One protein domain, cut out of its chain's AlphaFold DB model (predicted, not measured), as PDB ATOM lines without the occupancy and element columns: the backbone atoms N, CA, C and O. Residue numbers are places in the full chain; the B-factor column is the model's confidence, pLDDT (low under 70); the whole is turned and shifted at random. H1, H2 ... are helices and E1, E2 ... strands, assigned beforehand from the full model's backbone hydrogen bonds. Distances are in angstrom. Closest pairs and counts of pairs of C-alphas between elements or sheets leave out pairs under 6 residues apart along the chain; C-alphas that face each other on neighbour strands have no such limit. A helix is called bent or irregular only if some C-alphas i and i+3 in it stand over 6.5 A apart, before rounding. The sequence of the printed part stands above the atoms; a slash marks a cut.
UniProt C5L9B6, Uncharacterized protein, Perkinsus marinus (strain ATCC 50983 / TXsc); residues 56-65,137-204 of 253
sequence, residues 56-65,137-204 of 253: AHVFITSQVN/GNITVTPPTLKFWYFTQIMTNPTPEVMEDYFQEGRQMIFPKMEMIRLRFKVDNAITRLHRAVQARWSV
ATOM      1  N   ALA A  56     -13.020  -0.441  -5.209       82.00
ATOM      2  CA  ALA A  56     -14.435  -0.108  -5.158       82.00
ATOM      3  C   ALA A  56     -15.278  -1.258  -5.727       82.00
ATOM      4  O   ALA A  56     -15.053  -1.717  -6.844       82.00
ATOM      5  N   HIS A  57     -16.277  -1.708  -4.965       81.56
ATOM      6  CA  HIS A  57     -17.164  -2.814  -5.363       81.56
ATOM      7  C   HIS A  57     -18.579  -2.367  -5.750       81.56
ATOM      8  O   HIS A  57     -19.320  -3.124  -6.376       81.56
ATOM      9  N   VAL A  58     -18.979  -1.156  -5.352       84.50
ATOM     10  CA  VAL A  58     -20.316  -0.613  -5.604       84.50
ATOM     11  C   VAL A  58     -20.189   0.714  -6.330       84.50
ATOM     12  O   VAL A  58     -19.728   1.701  -5.763       84.50
ATOM     13  N   PHE A  59     -20.669   0.742  -7.570       85.62
ATOM     14  CA  PHE A  59     -20.693   1.935  -8.404       85.62
ATOM     15  C   PHE A  59     -22.088   2.549  -8.439       85.62
ATOM     16  O   PHE A  59     -23.080   1.888  -8.770       85.62
ATOM     17  N   ILE A  60     -22.146   3.835  -8.104       86.62
ATOM     18  CA  ILE A  60     -23.321   4.679  -8.296       86.62
ATOM     19  C   ILE A  60     -23.044   5.523  -9.533       86.62
ATOM     20  O   ILE A  60     -22.138   6.353  -9.519       86.62
ATOM     21  N   THR A  61     -23.795   5.289 -10.603       83.06
ATOM     22  CA  THR A  61     -23.609   5.983 -11.879       83.06
ATOM     23  C   THR A  61     -24.792   6.906 -12.130       83.06
ATOM     24  O   THR A  61     -25.945   6.516 -11.955       83.06
ATOM     25  N   SER A  62     -24.514   8.150 -12.512       83.56
ATOM     26  CA  SER A  62     -25.536   9.092 -12.968       83.56
ATOM     27  C   SER A  62     -25.504   9.112 -14.486       83.56
ATOM     28  O   SER A  62     -24.549   9.607 -15.076       83.56
ATOM     29  N   GLN A  63     -26.521   8.535 -15.114       78.00
ATOM     30  CA  GLN A  63     -26.619   8.456 -16.563       78.00
ATOM     31  C   GLN A  63     -27.576   9.541 -17.046       78.00
ATOM     32  O   GLN A  63     -28.798   9.419 -16.951       78.00
ATOM     33  N   VAL A  64     -26.996  10.630 -17.547       72.75
ATOM     34  CA  VAL A  64     -27.731  11.787 -18.087       72.75
ATOM     35  C   VAL A  64     -27.638  11.882 -19.606       72.75
ATOM     36  O   VAL A  64     -28.175  12.812 -20.205       72.75
ATOM     37  N   ASN A  65     -26.980  10.915 -20.248       75.94
ATOM     38  CA  ASN A  65     -26.758  10.964 -21.680       75.94
ATOM     39  C   ASN A  65     -28.087  10.871 -22.455       75.94
ATOM     40  O   ASN A  65     -28.749   9.826 -22.444       75.94
ATOM     41  N   GLY A 137     -24.435   0.841 -13.930       63.03
ATOM     42  CA  GLY A 137     -23.784   0.704 -12.628       63.03
ATOM     43  C   GLY A 137     -24.590  -0.202 -11.701       63.03
ATOM     44  O   GLY A 137     -25.745  -0.536 -11.971       63.03
ATOM     45  N   ASN A 138     -24.024  -0.569 -10.545       74.94
ATOM     46  CA  ASN A 138     -24.781  -1.302  -9.519       74.94
ATOM     47  C   ASN A 138     -26.032  -0.527  -9.073       74.94
ATOM     48  O   ASN A 138     -27.025  -1.129  -8.654       74.94
ATOM     49  N   ILE A 139     -25.951   0.806  -9.127       79.19
ATOM     50  CA  ILE A 139     -27.047   1.740  -8.890       79.19
ATOM     51  C   ILE A 139     -26.977   2.833  -9.958       79.19
ATOM     52  O   ILE A 139     -26.270   3.823  -9.791       79.19
ATOM     53  N   THR A 140     -27.723   2.659 -11.045       80.50
ATOM     54  CA  THR A 140     -27.804   3.661 -12.116       80.50
ATOM     55  C   THR A 140     -28.931   4.644 -11.844       80.50
ATOM     56  O   THR A 140     -30.082   4.224 -11.762       80.50
ATOM     57  N   VAL A 141     -28.647   5.934 -11.708       82.44
ATOM     58  CA  VAL A 141     -29.639   7.012 -11.611       82.44
ATOM     59  C   VAL A 141     -29.848   7.591 -13.006       82.44
ATOM     60  O   VAL A 141     -28.899   8.073 -13.613       82.44
ATOM     61  N   THR A 142     -31.077   7.551 -13.510       76.50
ATOM     62  CA  THR A 142     -31.473   8.209 -14.763       76.50
ATOM     63  C   THR A 142     -32.682   9.100 -14.499       76.50
ATOM     64  O   THR A 142     -33.438   8.836 -13.561       76.50
ATOM     65  N   PRO A 143     -32.881  10.168 -15.285       73.56
ATOM     66  CA  PRO A 143     -34.075  10.995 -15.171       73.56
ATOM     67  C   PRO A 143     -35.331  10.191 -15.565       73.56
ATOM     68  O   PRO A 143     -35.286   9.401 -16.509       73.56
ATOM     69  N   PRO A 144     -36.469  10.390 -14.876       65.75
ATOM     70  CA  PRO A 144     -37.676   9.584 -15.069       65.75
ATOM     71  C   PRO A 144     -38.452   9.995 -16.325       65.75
ATOM     72  O   PRO A 144     -39.201   9.194 -16.876       65.75
ATOM     73  N   THR A 145     -38.277  11.246 -16.759       66.19
ATOM     74  CA  THR A 145     -38.934  11.825 -17.925       66.19
ATOM     75  C   THR A 145     -37.904  12.618 -18.711       66.19
ATOM     76  O   THR A 145     -37.321  13.576 -18.206       66.19
ATOM     77  N   LEU A 146     -37.715  12.248 -19.973       66.69
ATOM     78  CA  LEU A 146     -36.963  13.053 -20.923       66.69
ATOM     79  C   LEU A 146     -37.817  14.237 -21.361       66.69
ATOM     80  O   LEU A 146     -38.682  14.111 -22.227       66.69
ATOM     81  N   LYS A 147     -37.587  15.405 -20.761       71.25
ATOM     82  CA  LYS A 147     -38.167  16.646 -21.277       71.25
ATOM     83  C   LYS A 147     -37.420  17.014 -22.557       71.25
ATOM     84  O   LYS A 147     -36.205  17.181 -22.533       71.25
ATOM     85  N   PHE A 148     -38.143  17.181 -23.667       68.56
ATOM     86  CA  PHE A 148     -37.561  17.604 -24.952       68.56
ATOM     87  C   PHE A 148     -36.750  18.909 -24.821       68.56
ATOM     88  O   PHE A 148     -35.723  19.082 -25.466       68.56
ATOM     89  N   TRP A 149     -37.164  19.783 -23.903       70.38
ATOM     90  CA  TRP A 149     -36.466  21.018 -23.551       70.38
ATOM     91  C   TRP A 149     -35.030  20.813 -23.038       70.38
ATOM     92  O   TRP A 149     -34.171  21.659 -23.261       70.38
ATOM     93  N   TYR A 150     -34.712  19.674 -22.416       73.44
ATOM     94  CA  TYR A 150     -33.326  19.392 -22.035       73.44
ATOM     95  C   TYR A 150     -32.427  19.248 -23.258       73.44
ATOM     96  O   TYR A 150     -31.302  19.729 -23.235       73.44
ATOM     97  N   PHE A 151     -32.929  18.699 -24.367       71.44
ATOM     98  CA  PHE A 151     -32.138  18.558 -25.589       71.44
ATOM     99  C   PHE A 151     -31.764  19.907 -26.206       71.44
ATOM    100  O   PHE A 151     -30.660  20.050 -26.728       71.44
ATOM    101  N   THR A 152     -32.651  20.903 -26.123       72.94
ATOM    102  CA  THR A 152     -32.372  22.252 -26.632       72.94
ATOM    103  C   THR A 152     -31.416  23.017 -25.714       72.94
ATOM    104  O   THR A 152     -30.600  23.802 -26.192       72.94
ATOM    105  N   GLN A 153     -31.467  22.753 -24.406       72.00
ATOM    106  CA  GLN A 153     -30.621  23.415 -23.413       72.00
ATOM    107  C   GLN A 153     -29.214  22.820 -23.259       72.00
ATOM    108  O   GLN A 153     -28.353  23.520 -22.746       72.00
ATOM    109  N   ILE A 154     -28.931  21.601 -23.740       73.31
ATOM    110  CA  ILE A 154     -27.586  20.981 -23.634       73.31
ATOM    111  C   ILE A 154     -26.475  21.867 -24.217       73.31
ATOM    112  O   ILE A 154     -25.347  21.842 -23.736       73.31
ATOM    113  N   MET A 155     -26.784  22.641 -25.259       72.81
ATOM    114  CA  MET A 155     -25.815  23.518 -25.929       72.81
ATOM    115  C   MET A 155     -25.718  24.916 -25.299       72.81
ATOM    116  O   MET A 155     -24.907  25.727 -25.736       72.81
ATOM    117  N   THR A 156     -26.550  25.219 -24.299       78.62
ATOM    118  CA  THR A 156     -26.661  26.550 -23.689       78.62
ATOM    119  C   THR A 156     -26.197  26.500 -22.236       78.62
ATOM    120  O   THR A 156     -26.454  25.533 -21.527       78.62
ATOM    121  N   ASN A 157     -25.517  27.548 -21.769       83.19
ATOM    122  CA  ASN A 157     -25.086  27.625 -20.374       83.19
ATOM    123  C   ASN A 157     -26.319  27.758 -19.449       83.19
ATOM    124  O   ASN A 157     -27.116  28.678 -19.666       83.19
ATOM    125  N   PRO A 158     -26.516  26.869 -18.456       82.88
ATOM    126  CA  PRO A 158     -27.684  26.917 -17.579       82.88
ATOM    127  C   PRO A 158     -27.676  28.152 -16.669       82.88
ATOM    128  O   PRO A 158     -26.630  28.597 -16.195       82.88
ATOM    129  N   THR A 159     -28.864  28.689 -16.387       87.62
ATOM    130  CA  THR A 159     -29.050  29.736 -15.373       87.62
ATOM    131  C   THR A 159     -29.101  29.122 -13.964       87.62
ATOM    132  O   THR A 159     -29.426  27.939 -13.824       87.62
ATOM    133  N   PRO A 160     -28.815  29.895 -12.896       88.94
ATOM    134  CA  PRO A 160     -28.861  29.386 -11.521       88.94
ATOM    135  C   PRO A 160     -30.224  28.804 -11.117       88.94
ATOM    136  O   PRO A 160     -30.284  27.827 -10.383       88.94
ATOM    137  N   GLU A 161     -31.314  29.375 -11.631       87.88
ATOM    138  CA  GLU A 161     -32.684  28.907 -11.381       87.88
ATOM    139  C   GLU A 161     -32.905  27.500 -11.953       87.88
ATOM    140  O   GLU A 161     -33.349  26.598 -11.249       87.88
ATOM    141  N   VAL A 162     -32.491  27.288 -13.204       84.38
ATOM    142  CA  VAL A 162     -32.570  25.986 -13.884       84.38
ATOM    143  C   VAL A 162     -31.682  24.942 -13.194       84.38
ATOM    144  O   VAL A 162     -31.996  23.753 -13.180       84.38
ATOM    145  N   MET A 163     -30.580  25.373 -12.580       86.50
ATOM    146  CA  MET A 163     -29.700  24.480 -11.831       86.50
ATOM    147  C   MET A 163     -30.359  23.938 -10.552       86.50
ATOM    148  O   MET A 163     -30.170  22.761 -10.235       86.50
ATOM    149  N   GLU A 164     -31.157  24.741  -9.836       90.19
ATOM    150  CA  GLU A 164     -31.903  24.242  -8.668       90.19
ATOM    151  C   GLU A 164     -32.950  23.203  -9.085       90.19
ATOM    152  O   GLU A 164     -33.082  22.176  -8.415       90.19
ATOM    153  N   ASP A 165     -33.611  23.395 -10.232       86.56
ATOM    154  CA  ASP A 165     -34.531  22.398 -10.788       86.56
ATOM    155  C   ASP A 165     -33.811  21.064 -11.053       86.56
ATOM    156  O   ASP A 165     -34.301  19.998 -10.668       86.56
ATOM    157  N   TYR A 166     -32.607  21.106 -11.639       85.44
ATOM    158  CA  TYR A 166     -31.796  19.904 -11.870       85.44
ATOM    159  C   TYR A 166     -31.422  19.201 -10.560       85.44
ATOM    160  O   TYR A 166     -31.493  17.970 -10.471       85.44
ATOM    161  N   PHE A 167     -31.067  19.955  -9.514       88.06
ATOM    162  CA  PHE A 167     -30.791  19.376  -8.199       88.06
ATOM    163  C   PHE A 167     -32.038  18.773  -7.560       88.06
ATOM    164  O   PHE A 167     -31.962  17.696  -6.961       88.06
ATOM    165  N   GLN A 168     -33.186  19.432  -7.684       89.69
ATOM    166  CA  GLN A 168     -34.439  18.934  -7.139       89.69
ATOM    167  C   GLN A 168     -34.869  17.633  -7.825       89.69
ATOM    168  O   GLN A 168     -35.233  16.676  -7.136       89.69
ATOM    169  N   GLU A 169     -34.757  17.553  -9.152       85.81
ATOM    170  CA  GLU A 169     -35.014  16.322  -9.903       85.81
ATOM    171  C   GLU A 169     -34.025  15.213  -9.517       85.81
ATOM    172  O   GLU A 169     -34.441  14.092  -9.214       85.81
ATOM    173  N   GLY A 170     -32.731  15.528  -9.408       87.31
ATOM    174  CA  GLY A 170     -31.718  14.576  -8.944       87.31
ATOM    175  C   GLY A 170     -32.018  14.008  -7.551       87.31
ATOM    176  O   GLY A 170     -31.914  12.797  -7.331       87.31
ATOM    177  N   ARG A 171     -32.471  14.855  -6.613       88.88
ATOM    178  CA  ARG A 171     -32.903  14.438  -5.265       88.88
ATOM    179  C   ARG A 171     -34.093  13.476  -5.327       88.88
ATOM    180  O   ARG A 171     -34.073  12.431  -4.676       88.88
ATOM    181  N   GLN A 172     -35.106  13.784  -6.133       86.19
ATOM    182  CA  GLN A 172     -36.277  12.913  -6.287       86.19
ATOM    183  C   GLN A 172     -35.902  11.531  -6.838       86.19
ATOM    184  O   GLN A 172     -36.488  10.532  -6.419       86.19
ATOM    185  N   MET A 173     -34.891  11.456  -7.706       83.62
ATOM    186  CA  MET A 173     -34.424  10.190  -8.275       83.62
ATOM    187  C   MET A 173     -33.577   9.350  -7.321       83.62
ATOM    188  O   MET A 173     -33.634   8.118  -7.373       83.62
ATOM    189  N   ILE A 174     -32.813   9.976  -6.420       87.81
ATOM    190  CA  ILE A 174     -31.969   9.235  -5.474       87.81
ATOM    191  C   ILE A 174     -32.743   8.734  -4.250       87.81
ATOM    192  O   ILE A 174     -32.448   7.650  -3.744       87.81
ATOM    193  N   PHE A 175     -33.757   9.471  -3.782       89.00
ATOM    194  CA  PHE A 175     -34.530   9.114  -2.587       89.00
ATOM    195  C   PHE A 175     -35.084   7.684  -2.575       89.00
ATOM    196  O   PHE A 175     -34.853   6.988  -1.581       89.00
ATOM    197  N   PRO A 176     -35.731   7.171  -3.638       84.69
ATOM    198  CA  PRO A 176     -36.227   5.799  -3.622       84.69
ATOM    199  C   PRO A 176     -35.099   4.749  -3.636       84.69
ATOM    200  O   PRO A 176     -35.302   3.618  -3.193       84.69
ATOM    201  N   LYS A 177     -33.888   5.115  -4.080       85.69
ATOM    202  CA  LYS A 177     -32.696   4.247  -4.095       85.69
ATOM    203  C   LYS A 177     -31.873   4.328  -2.811       85.69
ATOM    204  O   LYS A 177     -30.999   3.488  -2.599       85.69
ATOM    205  N   MET A 178     -32.149   5.295  -1.937       89.00
ATOM    206  CA  MET A 178     -31.369   5.544  -0.724       89.00
ATOM    207  C   MET A 178     -31.340   4.335   0.221       89.00
ATOM    208  O   MET A 178     -30.288   4.008   0.771       89.00
ATOM    209  N   GLU A 179     -32.454   3.612   0.359       87.62
ATOM    210  CA  GLU A 179     -32.488   2.392   1.176       87.62
ATOM    211  C   GLU A 179     -31.670   1.250   0.555       87.62
ATOM    212  O   GLU A 179     -30.995   0.509   1.272       87.62
ATOM    213  N   MET A 180     -31.631   1.147  -0.777       85.75
ATOM    214  CA  MET A 180     -30.758   0.192  -1.466       85.75
ATOM    215  C   MET A 180     -29.276   0.534  -1.251       85.75
ATOM    216  O   MET A 180     -28.482  -0.362  -0.964       85.75
ATOM    217  N   ILE A 181     -28.908   1.818  -1.344       89.44
ATOM    218  CA  ILE A 181     -27.547   2.299  -1.056       89.44
ATOM    219  C   ILE A 181     -27.164   1.944   0.384       89.44
ATOM    220  O   ILE A 181     -26.118   1.344   0.630       89.44
ATOM    221  N   ARG A 182     -28.050   2.246   1.340       91.75
ATOM    222  CA  ARG A 182     -27.843   1.954   2.761       91.75
ATOM    223  C   ARG A 182     -27.645   0.462   3.021       91.75
ATOM    224  O   ARG A 182     -26.782   0.097   3.818       91.75
ATOM    225  N   LEU A 183     -28.434  -0.400   2.382       89.88
ATOM    226  CA  LEU A 183     -28.309  -1.849   2.534       89.88
ATOM    227  C   LEU A 183     -26.961  -2.353   2.011       89.88
ATOM    228  O   LEU A 183     -26.289  -3.107   2.713       89.88
ATOM    229  N   ARG A 184     -26.539  -1.902   0.826       88.88
ATOM    230  CA  ARG A 184     -25.235  -2.269   0.253       88.88
ATOM    231  C   ARG A 184     -24.087  -1.828   1.155       88.88
ATOM    232  O   ARG A 184     -23.247  -2.646   1.504       88.88
ATOM    233  N   PHE A 185     -24.141  -0.599   1.669       90.62
ATOM    234  CA  PHE A 185     -23.131  -0.101   2.602       90.62
ATOM    235  C   PHE A 185     -23.069  -0.913   3.907       90.62
ATOM    236  O   PHE A 185     -21.994  -1.136   4.461       90.62
ATOM    237  N   LYS A 186     -24.209  -1.391   4.424       93.62
ATOM    238  CA  LYS A 186     -24.229  -2.280   5.599       93.62
ATOM    239  C   LYS A 186     -23.546  -3.619   5.318       93.62
ATOM    240  O   LYS A 186     -22.812  -4.099   6.179       93.62
ATOM    241  N   VAL A 187     -23.783  -4.202   4.143       91.31
ATOM    242  CA  VAL A 187     -23.151  -5.460   3.720       91.31
ATOM    243  C   VAL A 187     -21.641  -5.274   3.571       91.31
ATOM    244  O   VAL A 187     -20.886  -6.025   4.185       91.31
ATOM    245  N   ASP A 188     -21.199  -4.226   2.878       89.56
ATOM    246  CA  ASP A 188     -19.773  -3.948   2.674       89.56
ATOM    247  C   ASP A 188     -19.040  -3.712   3.999       89.56
ATOM    248  O   ASP A 188     -17.951  -4.241   4.234       89.56
ATOM    249  N   ASN A 189     -19.666  -2.988   4.931       92.00
ATOM    250  CA  ASN A 189     -19.112  -2.812   6.272       92.00
ATOM    251  C   ASN A 189     -19.036  -4.126   7.055       92.00
ATOM    252  O   ASN A 189     -18.072  -4.339   7.793       92.00
ATOM    253  N   ALA A 190     -20.033  -5.005   6.929       94.38
ATOM    254  CA  ALA A 190     -20.015  -6.309   7.584       94.38
ATOM    255  C   ALA A 190     -18.880  -7.190   7.039       94.38
ATOM    256  O   ALA A 190     -18.139  -7.778   7.826       94.38
ATOM    257  N   ILE A 191     -18.688  -7.208   5.717       92.69
ATOM    258  CA  ILE A 191     -17.585  -7.920   5.056       92.69
ATOM    259  C   ILE A 191     -16.237  -7.344   5.498       92.69
ATOM    260  O   ILE A 191     -15.347  -8.091   5.898       92.69
ATOM    261  N   THR A 192     -16.103  -6.017   5.530       91.25
ATOM    262  CA  THR A 192     -14.873  -5.343   5.977       91.25
ATOM    263  C   THR A 192     -14.532  -5.692   7.427       91.25
ATOM    264  O   THR A 192     -13.374  -5.952   7.757       91.25
ATOM    265  N   ARG A 193     -15.534  -5.736   8.315       93.94
ATOM    266  CA  ARG A 193     -15.354  -6.147   9.718       93.94
ATOM    267  C   ARG A 193     -14.920  -7.605   9.831       93.94
ATOM    268  O   ARG A 193     -13.999  -7.891  10.590       93.94
ATOM    269  N   LEU A 194     -15.553  -8.501   9.070       94.19
ATOM    270  CA  LEU A 194     -15.185  -9.916   9.025       94.19
ATOM    271  C   LEU A 194     -13.736 -10.079   8.556       94.19
ATOM    272  O   LEU A 194     -12.957 -10.755   9.218       94.19
ATOM    273  N   HIS A 195     -13.363  -9.412   7.465       92.25
ATOM    274  CA  HIS A 195     -12.014  -9.466   6.914       92.25
ATOM    275  C   HIS A 195     -10.964  -9.021   7.940       92.25
ATOM    276  O   HIS A 195      -9.991  -9.736   8.167       92.25
ATOM    277  N   ARG A 196     -11.204  -7.909   8.651       92.31
ATOM    278  CA  ARG A 196     -10.317  -7.441   9.731       92.31
ATOM    279  C   ARG A 196     -10.220  -8.429  10.894       92.31
ATOM    280  O   ARG A 196      -9.125  -8.676  11.386       92.31
ATOM    281  N   ALA A 197     -11.340  -9.007  11.332       92.75
ATOM    282  CA  ALA A 197     -11.353  -9.989  12.421       92.75
ATOM    283  C   ALA A 197     -10.592 -11.270  12.046       92.75
ATOM    284  O   ALA A 197      -9.846 -11.822  12.854       92.75
ATOM    285  N   VAL A 198     -10.750 -11.713  10.798       93.38
ATOM    286  CA  VAL A 198     -10.009 -12.833  10.225       93.38
ATOM    287  C   VAL A 198      -8.518 -12.492  10.210       93.38
ATOM    288  O   VAL A 198      -7.748 -13.201  10.849       93.38
ATOM    289  N   GLN A 199      -8.101 -11.379   9.602       91.31
ATOM    290  CA  GLN A 199      -6.692 -10.955   9.573       91.31
ATOM    291  C   GLN A 199      -6.060 -10.840  10.971       91.31
ATOM    292  O   GLN A 199      -4.933 -11.292  11.172       91.31
ATOM    293  N   ALA A 200      -6.785 -10.304  11.958       89.31
ATOM    294  CA  ALA A 200      -6.326 -10.251  13.346       89.31
ATOM    295  C   ALA A 200      -6.109 -11.656  13.939       89.31
ATOM    296  O   ALA A 200      -5.131 -11.899  14.635       89.31
ATOM    297  N   ARG A 201      -6.979 -12.622  13.626       82.25
ATOM    298  CA  ARG A 201      -6.827 -14.013  14.080       82.25
ATOM    299  C   ARG A 201      -5.657 -14.733  13.404       82.25
ATOM    300  O   ARG A 201      -4.946 -15.488  14.067       82.25
ATOM    301  N   TRP A 202      -5.454 -14.510  12.104       76.62
ATOM    302  CA  TRP A 202      -4.347 -15.117  11.354       76.62
ATOM    303  C   TRP A 202      -2.992 -14.522  11.741       76.62
ATOM    304  O   TRP A 202      -2.031 -15.267  11.864       76.62
ATOM    305  N   SER A 203      -2.911 -13.217  12.009       70.06
ATOM    306  CA  SER A 203      -1.670 -12.578  12.482       70.06
ATOM    307  C   SER A 203      -1.265 -13.001  13.900       70.06
ATOM    308  O   SER A 203      -0.080 -13.000  14.218       70.06
ATOM    309  N   VAL A 204      -2.225 -13.411  14.737       62.62
ATOM    310  CA  VAL A 204      -1.971 -13.899  16.106       62.62
ATOM    311  C   VAL A 204      -1.638 -15.399  16.149       62.62
ATOM    312  O   VAL A 204      -1.115 -15.876  17.152       62.62
TER     313      VAL A 204
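AT A GLANCE: This is residues 56 to 65 and 137 to 204 of the 253 residues of an uncharacterized protein of Perkinsus marinus (strain ATCC 50983 / TXsc) (UniProt C5L9B6). One long helix, H2, is bent into two arms like a wide V, and a small ladder of two short strands, E1 and E2, lies in the hollow of its bend with E2 nearer to the helix. The short helix H1 sticks out beyond the strands, on the side of the first arm, H2a, while residues 189 to 204 of the second arm, H2b, stick out as a free end in the other direction. The printed part has 78 residues with two named strands and two named helices, in the order E1, E2, H1, H2; the sheet, E1 beside E2, is parallel, and the class is mostly helix. The whole is an extended rod with a radius of gyration of the C-alphas of 19.3 A, spanning 63 by 22 by 20 A.

IN THESE COORDINATES: E1 covers residues 60 to 62, beginning at C-alpha 60 at (-23.321, 4.679, -8.296). After the cut, E2 covers residues 139 to 141. H1 covers residues 148 to 153 and is 9.2 A long from first to last C-alpha. H2, residues 160 to 204, was assigned as one helix by its hydrogen bonds but is bent: C-alphas 176 and 179 are 7.0 A apart. Its arm H2a, residues 160 to 176, is 25.9 A long and begins at C-alpha 160 at (-28.861, 29.386, -11.521). H2a is itself irregular, with C-alphas 173 and 176 6.6 A apart. The arm H2b, residues 179 to 204, is 37.7 A long and ends at C-alpha 204 at (-1.971, -13.899, 16.106).

HOW THE PARTS SIT: E1 and E2 are parallel neighbours, their directions 19 degrees apart. C-alphas 61 and 140 face each other at 4.8 A. N 61 and O 139, 3.0 A apart, and N 141 and O 61, 2.8 A apart, are within hydrogen-bond range. The closest C-alphas of E2 and H2a are those of Val 141 and Met 173, 6.6 A apart. The closest C-alphas of E2 and H2b are those of Ile 139 and Ile 181, 7.9 A apart. H2a and H2b stand at a steep tilt of 65 degrees. E1 is apart from H1, H2a and H2b, and H1 is apart from both arms. Every O i to N i+4 pair is within hydrogen-bond range in H2b, against 12 of 13 in H2a and 1 of 2 in H1.

THE WHOLE: The two C-alphas farthest apart, those of Thr 152 and Val 204, are 63.7 A apart. Residues 66 to 136 are cut out, and C-alphas 65 and 137 are 14.0 A apart across that cut, which lies in the link from E1 to E2. The links E2 to H1 and H1 to H2 are short. Residues 147 to 157, 159 to 165 and 189 to 204 stand free. The mean pLDDT of the printed part is 83.0, with residues 137, 144 to 146, 148 and 204 under 70.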